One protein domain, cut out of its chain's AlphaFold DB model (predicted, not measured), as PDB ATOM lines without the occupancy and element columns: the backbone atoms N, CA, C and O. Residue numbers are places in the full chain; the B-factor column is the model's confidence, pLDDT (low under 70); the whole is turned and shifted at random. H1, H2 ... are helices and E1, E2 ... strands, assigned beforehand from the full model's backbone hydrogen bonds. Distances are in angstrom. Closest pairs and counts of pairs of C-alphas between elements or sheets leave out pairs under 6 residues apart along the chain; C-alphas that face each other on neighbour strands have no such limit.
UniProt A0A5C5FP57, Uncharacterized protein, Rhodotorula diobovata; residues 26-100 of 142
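This is residues 26 to 100 of the 142 residues of an uncharacterized protein of Rhodotorula diobovata (UniProt A0A5C5FP57). A winding stretch with no named element, residues 26 to 45, and a two-stranded hairpin, E1 and E2, make a small body, from which the long helix H1 sticks out as an arm, free over residues 84 to 99. The printed part has 75 residues, in the order E1, E2, H1; its class is mixed, helices and strands. It is loose, with a radius of gyration of the C-alphas of 16.0 A, and elongated, spanning 48 by 29 by 21 A.

E1, residues 46 to 52, and E2, residues 58 to 65, form an antiparallel hairpin at 157 degrees; N 47 and O 64 are 2.8 A apart, within hydrogen-bond range. E2 bends by 70 degrees at residue 62. H1, residues 77 to 99, is apart from E1; every O i to N i+4 pair in H1 is within hydrogen-bond range.

E1 begins at C-alpha 46 (14.792, -30.444, 100.607) and is 18.2 A long; E2 is 19.0 A. H1, 32.6 A, ends at C-alpha 99 (-26.727, -41.743, 90.190).

The C-alphas farthest apart, of His 67 and Ala 100, are 49.8 A apart. The printed part has no cut. The link E1 to E2 is tight, and E2 to H1 long. Residues 95 to 100 have pLDDT under 70.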
ATOM      1  N   ALA A  26      12.453 -41.069  96.434       88.50
ATOM      2  CA  ALA A  26      11.546 -40.419  97.371       88.50
ATOM      3  C   ALA A  26      10.155 -41.046  97.249       88.50
ATOM      4  O   ALA A  26       9.563 -41.065  96.172       88.50
ATOM      5  N   HIS A  27       9.636 -41.552  98.364       89.25
ATOM      6  CA  HIS A  27       8.276 -42.076  98.453       89.25
ATOM      7  C   HIS A  27       7.406 -41.119  99.272       89.25
ATOM      8  O   HIS A  27       7.905 -40.503 100.214       89.25
ATOM      9  N   TYR A  28       6.105 -41.027  98.975       86.75
ATOM     10  CA  TYR A  28       5.201 -40.094  99.667       86.75
ATOM     11  C   TYR A  28       5.118 -40.350 101.183       86.75
ATOM     12  O   TYR A  28       4.890 -39.423 101.954       86.75
ATOM     13  N   THR A  29       5.352 -41.589 101.635       88.88
ATOM     14  CA  THR A  29       5.410 -41.935 103.069       88.88
ATOM     15  C   THR A  29       6.662 -41.408 103.767       88.88
ATOM     16  O   THR A  29       6.668 -41.289 104.987       88.88
ATOM     17  N   GLY A  30       7.719 -41.104 103.013       86.50
ATOM     18  CA  GLY A  30       8.946 -40.511 103.537       86.50
ATOM     19  C   GLY A  30       8.842 -39.001 103.741       86.50
ATOM     20  O   GLY A  30       9.724 -38.428 104.370       86.50
ATOM     21  N   VAL A  31       7.792 -38.353 103.227       88.00
ATOM     22  CA  VAL A  31       7.568 -36.911 103.373       88.00
ATOM     23  C   VAL A  31       7.025 -36.603 104.762       88.00
ATOM     24  O   VAL A  31       5.952 -37.096 105.119       88.00
ATOM     25  N   ASP A  32       7.738 -35.773 105.525       87.00
ATOM     26  CA  ASP A  32       7.349 -35.379 106.881       87.00
ATOM     27  C   ASP A  32       6.404 -34.173 106.844       87.00
ATOM     28  O   ASP A  32       6.769 -33.026 107.091       87.00
ATOM     29  N   LEU A  33       5.164 -34.444 106.442       83.00
ATOM     30  CA  LEU A  33       4.095 -33.458 106.390       83.00
ATOM     31  C   LEU A  33       2.866 -34.033 107.091       83.00
ATOM     32  O   LEU A  33       2.320 -35.044 106.653       83.00
ATOM     33  N   GLN A  34       2.423 -33.407 108.183       77.69
ATOM     34  CA  GLN A  34       1.316 -33.936 108.992       77.69
ATOM     35  C   GLN A  34      -0.023 -33.910 108.243       77.69
ATOM     36  O   GLN A  34      -0.806 -34.856 108.342       77.69
ATOM     37  N   HIS A  35      -0.264 -32.864 107.449       74.38
ATOM     38  CA  HIS A  35      -1.536 -32.631 106.767       74.38
ATOM     39  C   HIS A  35      -1.324 -32.093 105.348       74.38
ATOM     40  O   HIS A  35      -0.344 -31.405 105.078       74.38
ATOM     41  N   GLY A  36      -2.268 -32.381 104.449       78.62
ATOM     42  CA  GLY A  36      -2.209 -31.977 103.041       78.62
ATOM     43  C   GLY A  36      -1.608 -33.045 102.124       78.62
ATOM     44  O   GLY A  36      -1.384 -34.188 102.527       78.62
ATOM     45  N   PHE A  37      -1.381 -32.684 100.861       79.81
ATOM     46  CA  PHE A  37      -0.807 -33.612  99.891       79.81
ATOM     47  C   PHE A  37       0.714 -33.636 100.000       79.81
ATOM     48  O   PHE A  37       1.385 -32.605  99.991       79.81
ATOM     49  N   ARG A  38       1.253 -34.851 100.059       84.38
ATOM     50  CA  ARG A  38       2.682 -35.130 100.193       84.38
ATOM     51  C   ARG A  38       3.338 -35.186  98.816       84.38
ATOM     52  O   ARG A  38       3.678 -36.261  98.330       84.38
ATOM     53  N   CYS A  39       3.463 -34.028  98.175       84.31
ATOM     54  CA  CYS A  39       4.142 -33.874  96.892       84.31
ATOM     55  C   CYS A  39       5.335 -32.920  97.008       84.31
ATOM     56  O   CYS A  39       5.369 -32.043  97.869       84.31
ATOM     57  N   LEU A  40       6.313 -33.113  96.126       86.25
ATOM     58  CA  LEU A  40       7.490 -32.259  95.994       86.25
ATOM     59  C   LEU A  40       7.351 -31.428  94.720       86.25
ATOM     60  O   LEU A  40       6.870 -31.937  93.702       86.25
ATOM     61  N   ALA A  41       7.748 -30.158  94.767       84.56
ATOM     62  CA  ALA A  41       7.845 -29.347  93.561       84.56
ATOM     63  C   ALA A  41       9.122 -29.697  92.783       84.56
ATOM     64  O   ALA A  41      10.115 -30.182  93.338       84.56
ATOM     65  N   LYS A  42       9.098 -29.460  91.469       81.56
ATOM     66  CA  LYS A  42      10.281 -29.665  90.633       81.56
ATOM     67  C   LYS A  42      11.382 -28.697  91.079       81.56
ATOM     68  O   LYS A  42      11.115 -27.524  91.320       81.56
ATOM     69  N   ASP A  43      12.606 -29.206  91.206       83.06
ATOM     70  CA  ASP A  43      13.786 -28.446  91.644       83.06
ATOM     71  C   ASP A  43      13.668 -27.835  93.060       83.06
ATOM     72  O   ASP A  43      14.400 -26.909  93.425       83.06
ATOM     73  N   GLU A  44      12.768 -28.367  93.894       83.31
ATOM     74  CA  GLU A  44      12.631 -27.955  95.289       83.31
ATOM     75  C   GLU A  44      13.823 -28.418  96.138       83.31
ATOM     76  O   GLU A  44      14.241 -29.578  96.098       83.31
ATOM     77  N   ARG A  45      14.373 -27.502  96.945       85.50
ATOM     78  CA  ARG A  45      15.427 -27.834  97.908       85.50
ATOM     79  C   ARG A  45      14.815 -28.455  99.154       85.50
ATOM     80  O   ARG A  45      13.983 -27.841  99.817       85.50
ATOM     81  N   VAL A  46      15.283 -29.655  99.479       88.81
ATOM     82  CA  VAL A  46      14.792 -30.444 100.607       88.81
ATOM     83  C   VAL A  46      15.939 -30.969 101.460       88.81
ATOM     84  O   VAL A  46      17.026 -31.272 100.962       88.81
ATOM     85  N   GLU A  47      15.673 -31.100 102.751       90.56
ATOM     86  CA  GLU A  47      16.490 -31.852 103.695       90.56
ATOM     87  C   GLU A  47      15.857 -33.235 103.876       90.56
ATOM     88  O   GLU A  47      14.637 -33.369 103.929       90.56
ATOM     89  N   TYR A  48      16.677 -34.282 103.933       90.25
ATOM     90  CA  TYR A  48      16.188 -35.645 104.118       90.25
ATOM     91  C   TYR A  48      17.239 -36.528 104.782       90.25
ATOM     92  O   TYR A  48      18.444 -36.259 104.738       90.25
ATOM     93  N   ILE A  49      16.773 -37.626 105.369       89.25
ATOM     94  CA  ILE A  49      17.606 -38.689 105.920       89.25
ATOM     95  C   ILE A  49      17.796 -39.758 104.843       89.25
ATOM     96  O   ILE A  49      16.843 -40.396 104.391       89.25
ATOM     97  N   LEU A  50      19.044 -39.954 104.419       89.56
ATOM     98  CA  LEU A  50      19.412 -40.975 103.443       89.56
ATOM     99  C   LEU A  50      19.431 -42.357 104.108       89.56
ATOM    100  O   LEU A  50      20.174 -42.579 105.063       89.56
ATOM    101  N   THR A  51      18.658 -43.293 103.566       87.38
ATOM    102  CA  THR A  51      18.581 -44.681 104.039       87.38
ATOM    103  C   THR A  51      18.868 -45.644 102.894       87.38
ATOM    104  O   THR A  51      18.504 -45.390 101.747       87.38
ATOM    105  N   THR A  52      19.534 -46.760 103.172       88.06
ATOM    106  CA  THR A  52      19.723 -47.841 102.202       88.06
ATOM    107  C   THR A  52      18.448 -48.669 102.085       88.06
ATOM    108  O   THR A  52      17.921 -49.175 103.072       88.06
ATOM    109  N   HIS A  53      17.948 -48.817 100.865       82.06
ATOM    110  CA  HIS A  53      16.803 -49.657 100.556       82.06
ATOM    111  C   HIS A  53      17.244 -51.117 100.380       82.06
ATOM    112  O   HIS A  53      18.317 -51.388  99.839       82.06
ATOM    113  N   SER A  54      16.392 -52.070 100.764       78.88
ATOM    114  CA  SER A  54      16.674 -53.515 100.690       78.88
ATOM    115  C   SER A  54      16.984 -54.016  99.273       78.88
ATOM    116  O   SER A  54      17.700 -54.996  99.107       78.88
ATOM    117  N   LYS A  55      16.500 -53.312  98.242       77.94
ATOM    118  CA  LYS A  55      16.778 -53.603  96.821       77.94
ATOM    119  C   LYS A  55      18.081 -52.980  96.285       77.94
ATOM    120  O   LYS A  55      18.248 -52.895  95.075       77.94
ATOM    121  N   GLY A  56      18.976 -52.502  97.153       75.56
ATOM    122  CA  GLY A  56      20.289 -51.970  96.752       75.56
ATOM    123  C   GLY A  56      20.292 -50.513  96.269       75.56
ATOM    124  O   GLY A  56      21.252 -50.081  95.642       75.56
ATOM    125  N   GLY A  57      19.232 -49.752  96.559       84.19
ATOM    126  CA  GLY A  57      19.123 -48.323  96.235       84.19
ATOM    127  C   GLY A  57      19.214 -47.421  97.466       84.19
ATOM    128  O   GLY A  57      19.278 -47.899  98.596       84.19
ATOM    129  N   TYR A  58      19.164 -46.108  97.253       88.88
ATOM    130  CA  TYR A  58      18.998 -45.133  98.329       88.88
ATOM    131  C   TYR A  58      17.564 -44.622  98.363       88.88
ATOM    132  O   TYR A  58      17.005 -44.283  97.323       88.88
ATOM    133  N   GLN A  59      16.996 -44.537  99.560       89.38
ATOM    134  CA  GLN A  59      15.681 -43.973  99.813       89.38
ATOM    135  C   GLN A  59      15.790 -42.783 100.766       89.38
ATOM    136  O   GLN A  59      16.536 -42.819 101.745       89.38
ATOM    137  N   ALA A  60      15.029 -41.734 100.479       89.75
ATOM    138  CA  ALA A  60      14.875 -40.582 101.348       89.75
ATOM    139  C   ALA A  60      13.748 -40.824 102.367       89.75
ATOM    140  O   ALA A  60      12.635 -41.214 101.998       89.75
ATOM    141  N   LEU A  61      14.046 -40.578 103.642       89.88
ATOM    142  CA  LEU A  61      13.100 -40.560 104.759       89.88
ATOM    143  C   LEU A  61      13.110 -39.181 105.425       89.88
ATOM    144  O   LEU A  61      14.095 -38.454 105.310       89.88
ATOM    145  N   CYS A  62      12.035 -38.844 106.141       89.44
ATOM    146  CA  CYS A  62      11.872 -37.563 106.839       89.44
ATOM    147  C   CYS A  62      12.195 -36.361 105.936       89.44
ATOM    148  O   CYS A  62      13.044 -35.536 106.262       89.44
ATOM    149  N   ILE A  63      11.571 -36.318 104.758       89.62
ATOM    150  CA  ILE A  63      11.791 -35.262 103.771       89.62
ATOM    151  C   ILE A  63      11.078 -34.000 104.253       89.62
ATOM    152  O   ILE A  63       9.850 -33.993 104.368       89.62
ATOM    153  N   THR A  64      11.850 -32.945 104.489       89.88
ATOM    154  CA  THR A  64      11.389 -31.613 104.899       89.88
ATOM    155  C   THR A  64      11.921 -30.551 103.941       89.88
ATOM    156  O   THR A  64      12.897 -30.785 103.227       89.88
ATOM    157  N   GLY A  65      11.319 -29.360 103.922       86.25
ATOM    158  CA  GLY A  65      11.882 -28.235 103.177       86.25
ATOM    159  C   GLY A  65      13.215 -27.769 103.764       86.25
ATOM    160  O   GLY A  65      13.619 -28.172 104.859       86.25
ATOM    161  N   GLU A  66      13.906 -26.911 103.021       86.00
ATOM    162  CA  GLU A  66      15.133 -26.251 103.475       86.00
ATOM    163  C   GLU A  66      14.934 -25.622 104.866       86.00
ATOM    164  O   GLU A  66      13.951 -24.917 105.102       86.00
ATOM    165  N   HIS A  67      15.832 -25.922 105.808       81.69
ATOM    166  CA  HIS A  67      15.748 -25.473 107.203       81.69
ATOM    167  C   HIS A  67      14.477 -25.902 107.961       81.69
ATOM    168  O   HIS A  67      14.104 -25.271 108.949       81.69
ATOM    169  N   GLY A  68      13.812 -26.973 107.525       77.69
ATOM    170  CA  GLY A  68      12.548 -27.420 108.115       77.69
ATOM    171  C   GLY A  68      11.343 -26.578 107.685       77.69
ATOM    172  O   GLY A  68      10.293 -26.647 108.322       77.69
ATOM    173  N   ALA A  69      11.478 -25.781 106.622       80.94
ATOM    174  CA  ALA A  69      10.356 -25.071 106.030       80.94
ATOM    175  C   ALA A  69       9.284 -26.050 105.503       80.94
ATOM    176  O   ALA A  69       9.604 -27.182 105.116       80.94
ATOM    177  N   PRO A  70       8.010 -25.625 105.448       82.00
ATOM    178  CA  PRO A  70       6.974 -26.402 104.784       82.00
ATOM    179  C   PRO A  70       7.300 -26.560 103.295       82.00
ATOM    180  O   PRO A  70       7.806 -25.639 102.651       82.00
ATOM    181  N   LEU A  71       6.985 -27.735 102.754       84.19
ATOM    182  CA  LEU A  71       7.206 -28.042 101.345       84.19
ATOM    183  C   LEU A  71       6.277 -27.208 100.461       84.19
ATOM    184  O   LEU A  71       5.087 -27.049 100.754       84.19
ATOM    185  N   LYS A  72       6.813 -26.703  99.349       81.25
ATOM    186  CA  LYS A  72       6.062 -25.947  98.348       81.25
ATOM    187  C   LYS A  72       5.013 -26.829  97.702       81.25
ATOM    188  O   LYS A  72       3.891 -26.354  97.574       81.25
ATOM    189  N   GLY A  73       5.346 -28.076  97.355       78.81
ATOM    190  CA  GLY A  73       4.408 -29.135  96.955       78.81
ATOM    191  C   GLY A  73       3.250 -28.673  96.057       78.81
ATOM    192  O   GLY A  73       3.398 -28.603  94.838       78.81
ATOM    193  N   LEU A  74       2.097 -28.361  96.662       72.75
ATOM    194  CA  LEU A  74       0.869 -27.905  95.986       72.75
ATOM    195  C   LEU A  74       0.884 -26.461  95.471       72.75
ATOM    196  O   LEU A  74       0.022 -26.081  94.686       72.75
ATOM    197  N   SER A  75       1.806 -25.644  95.964       78.25
ATOM    198  CA  SER A  75       1.995 -24.256  95.535       78.25
ATOM    199  C   SER A  75       2.555 -24.188  94.116       78.25
ATOM    200  O   SER A  75       2.475 -23.144  93.472       78.25
ATOM    201  N   ASP A  76       3.129 -25.292  93.631       79.56
ATOM    202  CA  ASP A  76       3.566 -25.408  92.254       79.56
ATOM    203  C   ASP A  76       2.347 -25.551  91.319       79.56
ATOM    204  O   ASP A  76       1.514 -26.445  91.519       79.56
ATOM    205  N   PRO A  77       2.214 -24.688  90.294       79.94
ATOM    206  CA  PRO A  77       1.055 -24.686  89.408       79.94
ATOM    207  C   PRO A  77       0.895 -25.996  88.624       79.94
ATOM    208  O   PRO A  77      -0.235 -26.360  88.298       79.94
ATOM    209  N   HIS A  78       1.981 -26.727  88.355       79.88
ATOM    210  CA  HIS A  78       1.921 -28.025  87.684       79.88
ATOM    211  C   HIS A  78       1.286 -29.083  88.592       79.88
ATOM    212  O   HIS A  78       0.325 -29.748  88.204       79.88
ATOM    213  N   ASN A  79       1.758 -29.177  89.837       82.00
ATOM    214  CA  ASN A  79       1.198 -30.100  90.824       82.00
ATOM    215  C   ASN A  79      -0.263 -29.756  91.148       82.00
ATOM    216  O   ASN A  79      -1.105 -30.648  91.263       82.00
ATOM    217  N   ALA A  80      -0.580 -28.462  91.254       81.00
ATOM    218  CA  ALA A  80      -1.944 -27.995  91.470       81.00
ATOM    219  C   ALA A  80      -2.884 -28.395  90.323       81.00
ATOM    220  O   ALA A  80      -4.021 -28.787  90.585       81.00
ATOM    221  N   ALA A  81      -2.428 -28.318  89.068       82.12
ATOM    222  CA  ALA A  81      -3.219 -28.733  87.909       82.12
ATOM    223  C   ALA A  81      -3.540 -30.235  87.949       82.12
ATOM    224  O   ALA A  81      -4.707 -30.602  87.839       82.12
ATOM    225  N   ILE A  82      -2.537 -31.079  88.218       83.62
ATOM    226  CA  ILE A  82      -2.706 -32.540  88.313       83.62
ATOM    227  C   ILE A  82      -3.699 -32.908  89.422       83.62
ATOM    228  O   ILE A  82      -4.608 -33.710  89.214       83.62
ATOM    229  N   VAL A  83      -3.565 -32.300  90.607       82.06
ATOM    230  CA  VAL A  83      -4.469 -32.582  91.735       82.06
ATOM    231  C   VAL A  83      -5.897 -32.131  91.419       82.06
ATOM    232  O   VAL A  83      -6.845 -32.838  91.760       82.06
ATOM    233  N   ARG A  84      -6.076 -30.983  90.748       82.94
ATOM    234  CA  ARG A  84      -7.402 -30.502  90.318       82.94
ATOM    235  C   ARG A  84      -8.048 -31.444  89.306       82.94
ATOM    236  O   ARG A  84      -9.238 -31.721  89.429       82.94
ATOM    237  N   GLU A  85      -7.280 -31.953  88.351       83.75
ATOM    238  CA  GLU A  85      -7.757 -32.918  87.358       83.75
ATOM    239  C   GLU A  85      -8.164 -34.246  88.014       83.75
ATOM    240  O   GLU A  85      -9.297 -34.700  87.843       83.75
ATOM    241  N   MET A  86      -7.306 -34.814  88.869       80.00
ATOM    242  CA  MET A  86      -7.628 -36.038  89.617       80.00
ATOM    243  C   MET A  86      -8.845 -35.861  90.535       80.00
ATOM    244  O   MET A  86      -9.667 -36.772  90.677       80.00
ATOM    245  N   ALA A  87      -8.987 -34.690  91.164       80.62
ATOM    246  CA  ALA A  87     -10.147 -34.374  91.989       80.62
ATOM    247  C   ALA A  87     -11.435 -34.303  91.153       80.62
ATOM    248  O   ALA A  87     -12.469 -34.813  91.591       80.62
ATOM    249  N   ALA A  88     -11.378 -33.725  89.948       77.19
ATOM    250  CA  ALA A  88     -12.516 -33.670  89.034       77.19
ATOM    251  C   ALA A  88     -12.946 -35.075  88.580       77.19
ATOM    252  O   ALA A  88     -14.137 -35.391  88.627       77.19
ATOM    253  N   GLU A  89     -11.997 -35.945  88.232       79.00
ATOM    254  CA  GLU A  89     -12.294 -37.328  87.842       79.00
ATOM    255  C   GLU A  89     -12.879 -38.138  89.010       79.00
ATOM    256  O   GLU A  89     -13.864 -38.862  88.854       79.00
ATOM    257  N   THR A  90     -12.318 -37.979  90.211       81.25
ATOM    258  CA  THR A  90     -12.828 -38.649  91.416       81.25
ATOM    259  C   THR A  90     -14.251 -38.194  91.737       81.25
ATOM    260  O   THR A  90     -15.107 -39.022  92.055       81.25
ATOM    261  N   ASN A  91     -14.537 -36.894  91.616       75.81
ATOM    262  CA  ASN A  91     -15.881 -36.365  91.822       75.81
ATOM    263  C   ASN A  91     -16.861 -36.865  90.750       75.81
ATOM    264  O   ASN A  91     -17.990 -37.214  91.076       75.81
ATOM    265  N   ALA A  92     -16.423 -36.986  89.492       72.88
ATOM    266  CA  ALA A  92     -17.235 -37.555  88.419       72.88
ATOM    267  C   ALA A  92     -17.571 -39.034  88.672       72.88
ATOM    268  O   ALA A  92     -18.729 -39.427  88.545       72.88
ATOM    269  N   LYS A  93     -16.600 -39.843  89.117       74.25
ATOM    270  CA  LYS A  93     -16.835 -41.248  89.500       74.25
ATOM    271  C   LYS A  93     -17.758 -41.369  90.713       74.25
ATOM    272  O   LYS A  93     -18.611 -42.250  90.740       74.25
ATOM    273  N   ARG A  94     -17.632 -40.468  91.696       71.69
ATOM    274  CA  ARG A  94     -18.522 -40.417  92.867       71.69
ATOM    275  C   ARG A  94     -19.940 -39.970  92.507       71.69
ATOM    276  O   ARG A  94     -20.900 -40.479  93.073       71.69
ATOM    277  N   ALA A  95     -20.081 -39.038  91.569       68.56
ATOM    278  CA  ALA A  95     -21.381 -38.645  91.043       68.56
ATOM    279  C   ALA A  95     -22.025 -39.814  90.290       68.56
ATOM    280  O   ALA A  95     -23.171 -40.133  90.566       68.56
ATOM    281  N   GLN A  96     -21.273 -40.518  89.437       62.88
ATOM    282  CA  GLN A  96     -21.756 -41.702  88.715       62.88
ATOM    283  C   GLN A  96     -22.164 -42.849  89.653       62.88
ATOM    284  O   GLN A  96     -23.169 -43.513  89.400       62.88
ATOM    285  N   SER A  97     -21.444 -43.064  90.759       62.59
ATOM    286  CA  SER A  97     -21.854 -44.047  91.770       62.59
ATOM    287  C   SER A  97     -23.041 -43.585  92.625       62.59
ATOM    288  O   SER A  97     -23.762 -44.431  93.147       62.59
ATOM    289  N   ALA A  98     -23.301 -42.277  92.725       58.97
ATOM    290  CA  ALA A  98     -24.495 -41.731  93.369       58.97
ATOM    291  C   ALA A  98     -25.737 -41.780  92.457       58.97
ATOM    292  O   ALA A  98     -26.828 -42.054  92.947       58.97
ATOM    293  N   THR A  99     -25.601 -41.595  91.138       54.47
ATOM    294  CA  THR A  99     -26.727 -41.743  90.190       54.47
ATOM    295  C   THR A  99     -27.109 -43.198  89.923       54.47
ATOM    296  O   THR A  99     -28.232 -43.455  89.501       54.47
ATOM    297  N   ALA A 100     -26.221 -44.160  90.198       52.41
ATOM    298  CA  ALA A 100     -26.570 -45.583  90.224       52.41
ATOM    299  C   ALA A 100     -27.383 -45.983  91.474       52.41
ATOM    300  O   ALA A 100     -27.890 -47.101  91.548       52.41
TER     301      ALA A 100